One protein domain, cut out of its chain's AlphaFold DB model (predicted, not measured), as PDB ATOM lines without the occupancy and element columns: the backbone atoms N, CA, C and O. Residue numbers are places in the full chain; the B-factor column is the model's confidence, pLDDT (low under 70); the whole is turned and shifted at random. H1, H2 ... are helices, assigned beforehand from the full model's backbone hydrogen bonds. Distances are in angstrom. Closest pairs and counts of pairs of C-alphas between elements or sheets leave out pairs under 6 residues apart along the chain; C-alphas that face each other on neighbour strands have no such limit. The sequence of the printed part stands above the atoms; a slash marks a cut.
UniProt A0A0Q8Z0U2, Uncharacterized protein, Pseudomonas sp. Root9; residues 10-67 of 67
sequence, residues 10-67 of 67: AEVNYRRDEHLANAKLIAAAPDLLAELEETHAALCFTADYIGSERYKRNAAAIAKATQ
ATOM      1  N   ALA A  10     -19.222  16.590  83.151       82.19
ATOM      2  CA  ALA A  10     -18.954  17.124  81.819       82.19
ATOM      3  C   ALA A  10     -19.631  18.486  81.587       82.19
ATOM      4  O   ALA A  10     -18.982  19.411  81.106       82.19
ATOM      5  N   GLU A  11     -20.897  18.640  81.979       83.00
ATOM      6  CA  GLU A  11     -21.623  19.912  81.868       83.00
ATOM      7  C   GLU A  11     -21.044  20.987  82.790       83.00
ATOM      8  O   GLU A  11     -20.936  22.149  82.397       83.00
ATOM      9  N   VAL A  12     -20.634  20.609  84.004       85.56
ATOM     10  CA  VAL A  12     -19.976  21.530  84.942       85.56
ATOM     11  C   VAL A  12     -18.651  22.032  84.366       85.56
ATOM     12  O   VAL A  12     -18.379  23.233  84.407       85.56
ATOM     13  N   ASN A  13     -17.845  21.135  83.793       85.44
ATOM     14  CA  ASN A  13     -16.572  21.498  83.175       85.44
ATOM     15  C   ASN A  13     -16.772  22.369  81.930       85.44
ATOM     16  O   ASN A  13     -16.122  23.401  81.813       85.44
ATOM     17  N   TYR A  14     -17.728  22.021  81.066       86.62
ATOM     18  CA  TYR A  14     -18.061  22.823  79.889       86.62
ATOM     19  C   TYR A  14     -18.448  24.258  80.267       86.62
ATOM     20  O   TYR A  14     -17.882  25.214  79.741       86.62
ATOM     21  N   ARG A  15     -19.357  24.425  81.238       84.69
ATOM     22  CA  ARG A  15     -19.771  25.756  81.715       84.69
ATOM     23  C   ARG A  15     -18.611  26.529  82.322       84.69
ATOM     24  O   ARG A  15     -18.482  27.730  82.107       84.69
ATOM     25  N   ARG A  16     -17.749  25.855  83.086       87.06
ATOM     26  CA  ARG A  16     -16.551  26.475  83.655       87.06
ATOM     27  C   ARG A  16     -15.621  26.998  82.560       87.06
ATOM     28  O   ARG A  16     -15.155  28.131  82.669       87.06
ATOM     29  N   ASP A  17     -15.356  26.191  81.539       86.75
ATOM     30  CA  ASP A  17     -14.466  26.551  80.436       86.75
ATOM     31  C   ASP A  17     -15.048  27.699  79.601       86.75
ATOM     32  O   ASP A  17     -14.325  28.634  79.252       86.75
ATOM     33  N   GLU A  18     -16.364  27.695  79.377       87.31
ATOM     34  CA  GLU A  18     -17.103  28.795  78.751       87.31
ATOM     35  C   GLU A  18     -16.971  30.102  79.554       87.31
ATOM     36  O   GLU A  18     -16.599  31.140  79.001       87.31
ATOM     37  N   HIS A  19     -17.180  30.064  80.875       85.00
ATOM     38  CA  HIS A  19     -16.996  31.236  81.738       85.00
ATOM     39  C   HIS A  19     -15.555  31.766  81.708       85.00
ATOM     40  O   HIS A  19     -15.342  32.980  81.675       85.00
ATOM     41  N   LEU A  20     -14.561  30.875  81.689       85.06
ATOM     42  CA  LEU A  20     -13.144  31.235  81.609       85.06
ATOM     43  C   LEU A  20     -12.768  31.852  80.258       85.06
ATOM     44  O   LEU A  20     -11.995  32.811  80.224       85.06
ATOM     45  N   ALA A  21     -13.296  31.324  79.154       80.81
ATOM     46  CA  ALA A  21     -13.084  31.878  77.822       80.81
ATOM     47  C   ALA A  21     -13.693  33.282  77.705       80.81
ATOM     48  O   ALA A  21     -13.011  34.208  77.267       80.81
ATOM     49  N   ASN A  22     -14.921  33.461  78.194       78.31
ATOM     50  CA  ASN A  22     -15.595  34.757  78.208       78.31
ATOM     51  C   ASN A  22     -14.840  35.782  79.066       78.31
ATOM     52  O   ASN A  22     -14.627  36.906  78.623       78.31
ATOM     53  N   ALA A  23     -14.351  35.392  80.248       77.50
ATOM     54  CA  ALA A  23     -13.551  36.275  81.098       77.50
ATOM     55  C   ALA A  23     -12.248  36.728  80.417       77.50
ATOM     56  O   ALA A  23     -11.874  37.895  80.510       77.50
ATOM     57  N   LYS A  24     -11.571  35.827  79.692       77.19
ATOM     58  CA  LYS A  24     -10.372  36.171  78.910       77.19
ATOM     59  C   LYS A  24     -10.689  37.116  77.756       77.19
ATOM     60  O   LYS A  24      -9.897  38.009  77.483       77.19
ATOM     61  N   LEU A  25     -11.825  36.922  77.093       73.31
ATOM     62  CA  LEU A  25     -12.256  37.750  75.970       73.31
ATOM     63  C   LEU A  25     -12.610  39.172  76.433       73.31
ATOM     64  O   LEU A  25     -12.182  40.137  75.812       73.31
ATOM     65  N   ILE A  26     -13.283  39.290  77.581       74.50
ATOM     66  CA  ILE A  26     -13.557  40.569  78.252       74.50
ATOM     67  C   ILE A  26     -12.245  41.253  78.671       74.50
ATOM     68  O   ILE A  26     -12.051  42.433  78.400       74.50
ATOM     69  N   ALA A  27     -11.303  40.511  79.268       70.69
ATOM     70  CA  ALA A  27     -10.002  41.052  79.667       70.69
ATOM     71  C   ALA A  27      -9.124  41.484  78.475       70.69
ATOM     72  O   ALA A  27      -8.281  42.365  78.623       70.69
ATOM     73  N   ALA A  28      -9.307  40.869  77.304       70.56
ATOM     74  CA  ALA A  28      -8.579  41.202  76.083       70.56
ATOM     75  C   ALA A  28      -9.142  42.433  75.350       70.56
ATOM     76  O   ALA A  28      -8.468  42.956  74.465       70.56
ATOM     77  N   ALA A  29     -10.349  42.892  75.699       76.50
ATOM     78  CA  ALA A  29     -11.029  44.000  75.033       76.50
ATOM     79  C   ALA A  29     -11.651  44.993  76.042       76.50
ATOM     80  O   ALA A  29     -12.869  45.187  76.041       76.50
ATOM     81  N   PRO A  30     -10.832  45.635  76.901       72.75
ATOM     82  CA  PRO A  30     -11.318  46.564  77.924       72.75
ATOM     83  C   PRO A  30     -12.050  47.774  77.330       72.75
ATOM     84  O   PRO A  30     -13.067  48.192  77.872       72.75
ATOM     85  N   ASP A  31     -11.595  48.283  76.184       69.50
ATOM     86  CA  ASP A  31     -12.232  49.424  75.516       69.50
ATOM     87  C   ASP A  31     -13.628  49.058  74.983       69.50
ATOM     88  O   ASP A  31     -14.572  49.832  75.082       69.50
ATOM     89  N   LEU A  32     -13.791  47.831  74.478       69.88
ATOM     90  CA  LEU A  32     -15.072  47.335  73.968       69.88
ATOM     91  C   LEU A  32     -16.062  47.071  75.113       69.88
ATOM     92  O   LEU A  32     -17.263  47.278  74.953       69.88
ATOM     93  N   LEU A  33     -15.557  46.651  76.277       75.19
ATOM     94  CA  LEU A  33     -16.350  46.572  77.501       75.19
ATOM     95  C   LEU A  33     -16.827  47.964  77.940       75.19
ATOM     96  O   LEU A  33     -18.011  48.113  78.225       75.19
ATOM     97  N   ALA A  34     -15.945  48.968  77.941       73.00
ATOM     98  CA  ALA A  34     -16.297  50.338  78.315       73.00
ATOM     99  C   ALA A  34     -17.390  50.920  77.402       73.00
ATOM    100  O   ALA A  34     -18.398  51.416  77.892       73.00
ATOM    101  N   GLU A  35     -17.264  50.755  76.083       72.25
ATOM    102  CA  GLU A  35     -18.282  51.179  75.108       72.25
ATOM    103  C   GLU A  35     -19.637  50.480  75.328       72.25
ATOM    104  O   GLU A  35     -20.704  51.091  75.208       72.25
ATOM    105  N   LEU A  36     -19.628  49.190  75.688       75.25
ATOM    106  CA  LEU A  36     -20.848  48.444  76.014       75.25
ATOM    107  C   LEU A  36     -21.481  48.903  77.331       75.25
ATOM    108  O   LEU A  36     -22.707  48.966  77.413       75.25
ATOM    109  N   GLU A  37     -20.681  49.220  78.346       76.62
ATOM    110  CA  GLU A  37     -21.150  49.769  79.621       76.62
ATOM    111  C   GLU A  37     -21.734  51.174  79.444       76.62
ATOM    112  O   GLU A  37     -22.828  51.450  79.943       76.62
ATOM    113  N   GLU A  38     -21.070  52.033  78.670       69.81
ATOM    114  CA  GLU A  38     -21.566  53.362  78.309       69.81
ATOM    115  C   GLU A  38     -22.867  53.270  77.509       69.81
ATOM    116  O   GLU A  38     -23.853  53.933  77.840       69.81
ATOM    117  N   THR A  39     -22.924  52.377  76.517       68.38
ATOM    118  CA  THR A  39     -24.141  52.109  75.739       68.38
ATOM    119  C   THR A  39     -25.253  51.557  76.628       68.38
ATOM    120  O   THR A  39     -26.404  51.977  76.515       68.38
ATOM    121  N   HIS A  40     -24.941  50.645  77.550       72.00
ATOM    122  CA  HIS A  40     -25.909  50.106  78.499       72.00
ATOM    123  C   HIS A  40     -26.451  51.195  79.426       72.00
ATOM    124  O   HIS A  40     -27.655  51.234  79.661       72.00
ATOM    125  N   ALA A  41     -25.604  52.098  79.921       67.44
ATOM    126  CA  ALA A  41     -26.024  53.222  80.747       67.44
ATOM    127  C   ALA A  41     -26.875  54.230  79.956       67.44
ATOM    128  O   ALA A  41     -27.937  54.645  80.425       67.44
ATOM    129  N   ALA A  42     -26.456  54.582  78.739       65.25
ATOM    130  CA  ALA A  42     -27.197  55.479  77.856       65.25
ATOM    131  C   ALA A  42     -28.565  54.900  77.488       65.25
ATOM    132  O   ALA A  42     -29.564  55.616  77.466       65.25
ATOM    133  N   LEU A  43     -28.639  53.591  77.259       63.97
ATOM    134  CA  LEU A  43     -29.908  52.912  77.098       63.97
ATOM    135  C   LEU A  43     -30.671  52.964  78.428       63.97
ATOM    136  O   LEU A  43     -31.658  53.672  78.490       63.97
ATOM    137  N   CYS A  44     -30.204  52.346  79.511       63.56
ATOM    138  CA  CYS A  44     -30.960  52.161  80.756       63.56
ATOM    139  C   CYS A  44     -31.438  53.427  81.486       63.56
ATOM    140  O   CYS A  44     -32.430  53.357  82.219       63.56
ATOM    141  N   PHE A  45     -30.750  54.560  81.321       60.75
ATOM    142  CA  PHE A  45     -30.987  55.774  82.111       60.75
ATOM    143  C   PHE A  45     -31.443  56.990  81.294       60.75
ATOM    144  O   PHE A  45     -31.623  58.067  81.863       60.75
ATOM    145  N   THR A  46     -31.687  56.847  79.988       58.56
ATOM    146  CA  THR A  46     -32.350  57.905  79.211       58.56
ATOM    147  C   THR A  46     -33.860  57.898  79.448       58.56
ATOM    148  O   THR A  46     -34.475  56.861  79.699       58.56
ATOM    149  N   ALA A  47     -34.488  59.078  79.395       55.47
ATOM    150  CA  ALA A  47     -35.930  59.221  79.628       55.47
ATOM    151  C   ALA A  47     -36.776  58.376  78.651       55.47
ATOM    152  O   ALA A  47     -37.829  57.867  79.040       55.47
ATOM    153  N   ASP A  48     -36.259  58.155  77.437       58.97
ATOM    154  CA  ASP A  48     -36.880  57.357  76.373       58.97
ATOM    155  C   ASP A  48     -36.475  55.872  76.390       58.97
ATOM    156  O   ASP A  48     -36.775  55.129  75.453       58.97
ATOM    157  N   TYR A  49     -35.809  55.399  77.449       63.44
ATOM    158  CA  TYR A  49     -35.405  54.002  77.544       63.44
ATOM    159  C   TYR A  49     -36.604  53.052  77.474       63.44
ATOM    160  O   TYR A  49     -37.536  53.135  78.285       63.44
ATOM    161  N   ILE A  50     -36.521  52.058  76.583       54.50
ATOM    162  CA  ILE A  50     -37.344  50.844  76.615       54.50
ATOM    163  C   ILE A  50     -37.042  50.112  77.933       54.50
ATOM    164  O   ILE A  50     -36.158  49.267  78.020       54.50
ATOM    165  N   GLY A  51     -37.768  50.470  78.991       54.66
ATOM    166  CA  GLY A  51     -37.540  49.951  80.337       54.66
ATOM    167  C   GLY A  51     -37.622  50.987  81.455       54.66
ATOM    168  O   GLY A  51     -37.620  50.584  82.617       54.66
ATOM    169  N   SER A  52     -37.770  52.283  81.153       60.53
ATOM    170  CA  SER A  52     -37.918  53.353  82.155       60.53
ATOM    171  C   SER A  52     -39.063  53.081  83.147       60.53
ATOM    172  O   SER A  52     -38.903  53.244  84.356       60.53
ATOM    173  N   GLU A  53     -40.185  52.534  82.674       64.75
ATOM    174  CA  GLU A  53     -41.290  52.084  83.533       64.75
ATOM    175  C   GLU A  53     -40.913  50.888  84.422       64.75
ATOM    176  O   GLU A  53     -41.324  50.806  85.579       64.75
ATOM    177  N   ARG A  54     -40.082  49.959  83.931       63.09
ATOM    178  CA  ARG A  54     -39.560  48.853  84.751       63.09
ATOM    179  C   ARG A  54     -38.591  49.371  85.816       63.09
ATOM    180  O   ARG A  54     -38.679  48.918  86.953       63.09
ATOM    181  N   TYR A  55     -37.730  50.330  85.477       64.19
ATOM    182  CA  TYR A  55     -36.829  50.986  86.425       64.19
ATOM    183  C   TYR A  55     -37.605  51.707  87.533       64.19
ATOM    184  O   TYR A  55     -37.370  51.434  88.708       64.19
ATOM    185  N   LYS A  56     -38.603  52.534  87.183       68.62
ATOM    186  CA  LYS A  56     -39.480  53.205  88.162       68.62
ATOM    187  C   LYS A  56     -40.174  52.206  89.092       68.62
ATOM    188  O   LYS A  56     -40.176  52.400  90.306       68.62
ATOM    189  N   ARG A  57     -40.718  51.107  88.548       69.88
ATOM    190  CA  ARG A  57     -41.347  50.044  89.353       69.88
ATOM    191  C   ARG A  57     -40.354  49.344  90.283       69.88
ATOM    192  O   ARG A  57     -40.695  49.092  91.434       69.88
ATOM    193  N   ASN A  58     -39.137  49.064  89.818       64.62
ATOM    194  CA  ASN A  58     -38.095  48.443  90.638       64.62
ATOM    195  C   ASN A  58     -37.606  49.381  91.749       64.62
ATOM    196  O   ASN A  58     -37.496  48.950  92.891       64.62
ATOM    197  N   ALA A  59     -37.369  50.658  91.441       72.06
ATOM    198  CA  ALA A  59     -36.984  51.661  92.430       72.06
ATOM    199  C   ALA A  59     -38.058  51.816  93.521       72.06
ATOM    200  O   ALA A  59     -37.738  51.809  94.708       72.06
ATOM    201  N   ALA A  60     -39.339  51.858  93.136       75.75
ATOM    202  CA  ALA A  60     -40.455  51.888  94.082       75.75
ATOM    203  C   ALA A  60     -40.545  50.607  94.936       75.75
ATOM    204  O   ALA A  60     -40.806  50.682  96.137       75.75
ATOM    205  N   ALA A  61     -40.310  49.433  94.342       67.31
ATOM    206  CA  ALA A  61     -40.314  48.160  95.061       67.31
ATOM    207  C   ALA A  61     -39.159  48.050  96.069       67.31
ATOM    208  O   ALA A  61     -39.382  47.597  97.189       67.31
ATOM    209  N   ILE A  62     -37.955  48.504  95.701       65.19
ATOM    210  CA  ILE A  62     -36.794  48.561  96.599       65.19
ATOM    211  C   ILE A  62     -37.080  49.509  97.763       65.19
ATOM    212  O   ILE A  62     -36.951  49.094  98.908       65.19
ATOM    213  N   ALA A  63     -37.552  50.732  97.487       75.88
ATOM    214  CA  ALA A  63     -37.876  51.710  98.527       75.88
ATOM    215  C   ALA A  63     -38.890  51.165  99.547       75.88
ATOM    216  O   ALA A  63     -38.725  51.371 100.746       75.88
ATOM    217  N   LYS A  64     -39.897  50.419  99.075       67.81
ATOM    218  CA  LYS A  64     -40.890  49.750  99.924       67.81
ATOM    219  C   LYS A  64     -40.315  48.583 100.737       67.81
ATOM    220  O   LYS A  64     -40.837  48.291 101.801       67.81
ATOM    221  N   ALA A  65     -39.297  47.892 100.229       53.59
ATOM    222  CA  ALA A  65     -38.664  46.761 100.910       53.59
ATOM    223  C   ALA A  65     -37.621  47.190 101.957       53.59
ATOM    224  O   ALA A  65     -37.276  46.402 102.832       53.59
ATOM    225  N   THR A  66     -37.103  48.416 101.849       64.06
ATOM    226  CA  THR A  66     -36.130  49.005 102.785       64.06
ATOM    227  C   THR A  66     -36.749  49.921 103.851       64.06
ATOM    228  O   THR A  66     -36.001  50.514 104.626       64.06
ATOM    229  N   GLN A  67     -38.080  50.058 103.887       50.25
ATOM    230  CA  GLN A  67     -38.846  50.694 104.974       50.25
ATOM    231  C   GLN A  67     -39.432  49.634 105.903       50.25
ATOM    232  O   GLN A  67     -39.486  49.909 107.121       50.25
TER     233      GLN A  67
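This is residues 10 to 67 of the 67 residues of an uncharacterized protein of Pseudomonas sp. Root9 (UniProt A0A0Q8Z0U2). Three helices follow one another end to end as an open, twisted U: H2 makes the base, and H1 and H3 are the two arms, each turning off one end of H2 at a corner. The space between the arms is empty, and H1 and H3 stay apart. The printed part has 58 residues with three named helices, in the order H1, H2, H3, and no named strand; its class is all helix. It is extended, with a radius of gyration of the C-alphas of 17.2 A and spans of 42 by 28 by 19 A.

H1, residues 10 to 28, begins with C-alpha 10 at (-18.954, 17.124, 81.819) and is 26.8 A from first to last C-alpha. H2, residues 30 to 45, begins with C-alpha 30 at (-11.318, 46.564, 77.924) and is 22.1 A long. H3, residues 52 to 65, is 19.9 A long and ends with C-alpha 65 at (-38.664, 46.761, 100.910).

H1 and H2 are close but not clearly touching; their closest C-alphas, those of Ile 26 and Leu 33, are 6.7 A apart. Their lines are about perpendicular, at 85 degrees. H2 and H3 are also close but not clearly touching, with the closest C-alphas, those of Cys 44 and Ser 52, 7.2 A apart. Their lines are about perpendicular, at 83 degrees. H1 and H3 are apart. In H1, H2 and H3 every O i to N i+4 pair is within hydrogen-bond range.

The two C-alphas farthest apart, those of Ala 10 and Ala 47, are 45.4 A apart. Residues 10 to 24 of H1 and residues 56 to 67 stand free. The printed part has no cut and ends at Gln 67, the chain's last residue. The link from H1 to H2 is tight, and the one from H2 to H3, with 6 residues, is short. The mean pLDDT of the printed part is 71.2; 28 residues are under 70, among them residues 41 to 58.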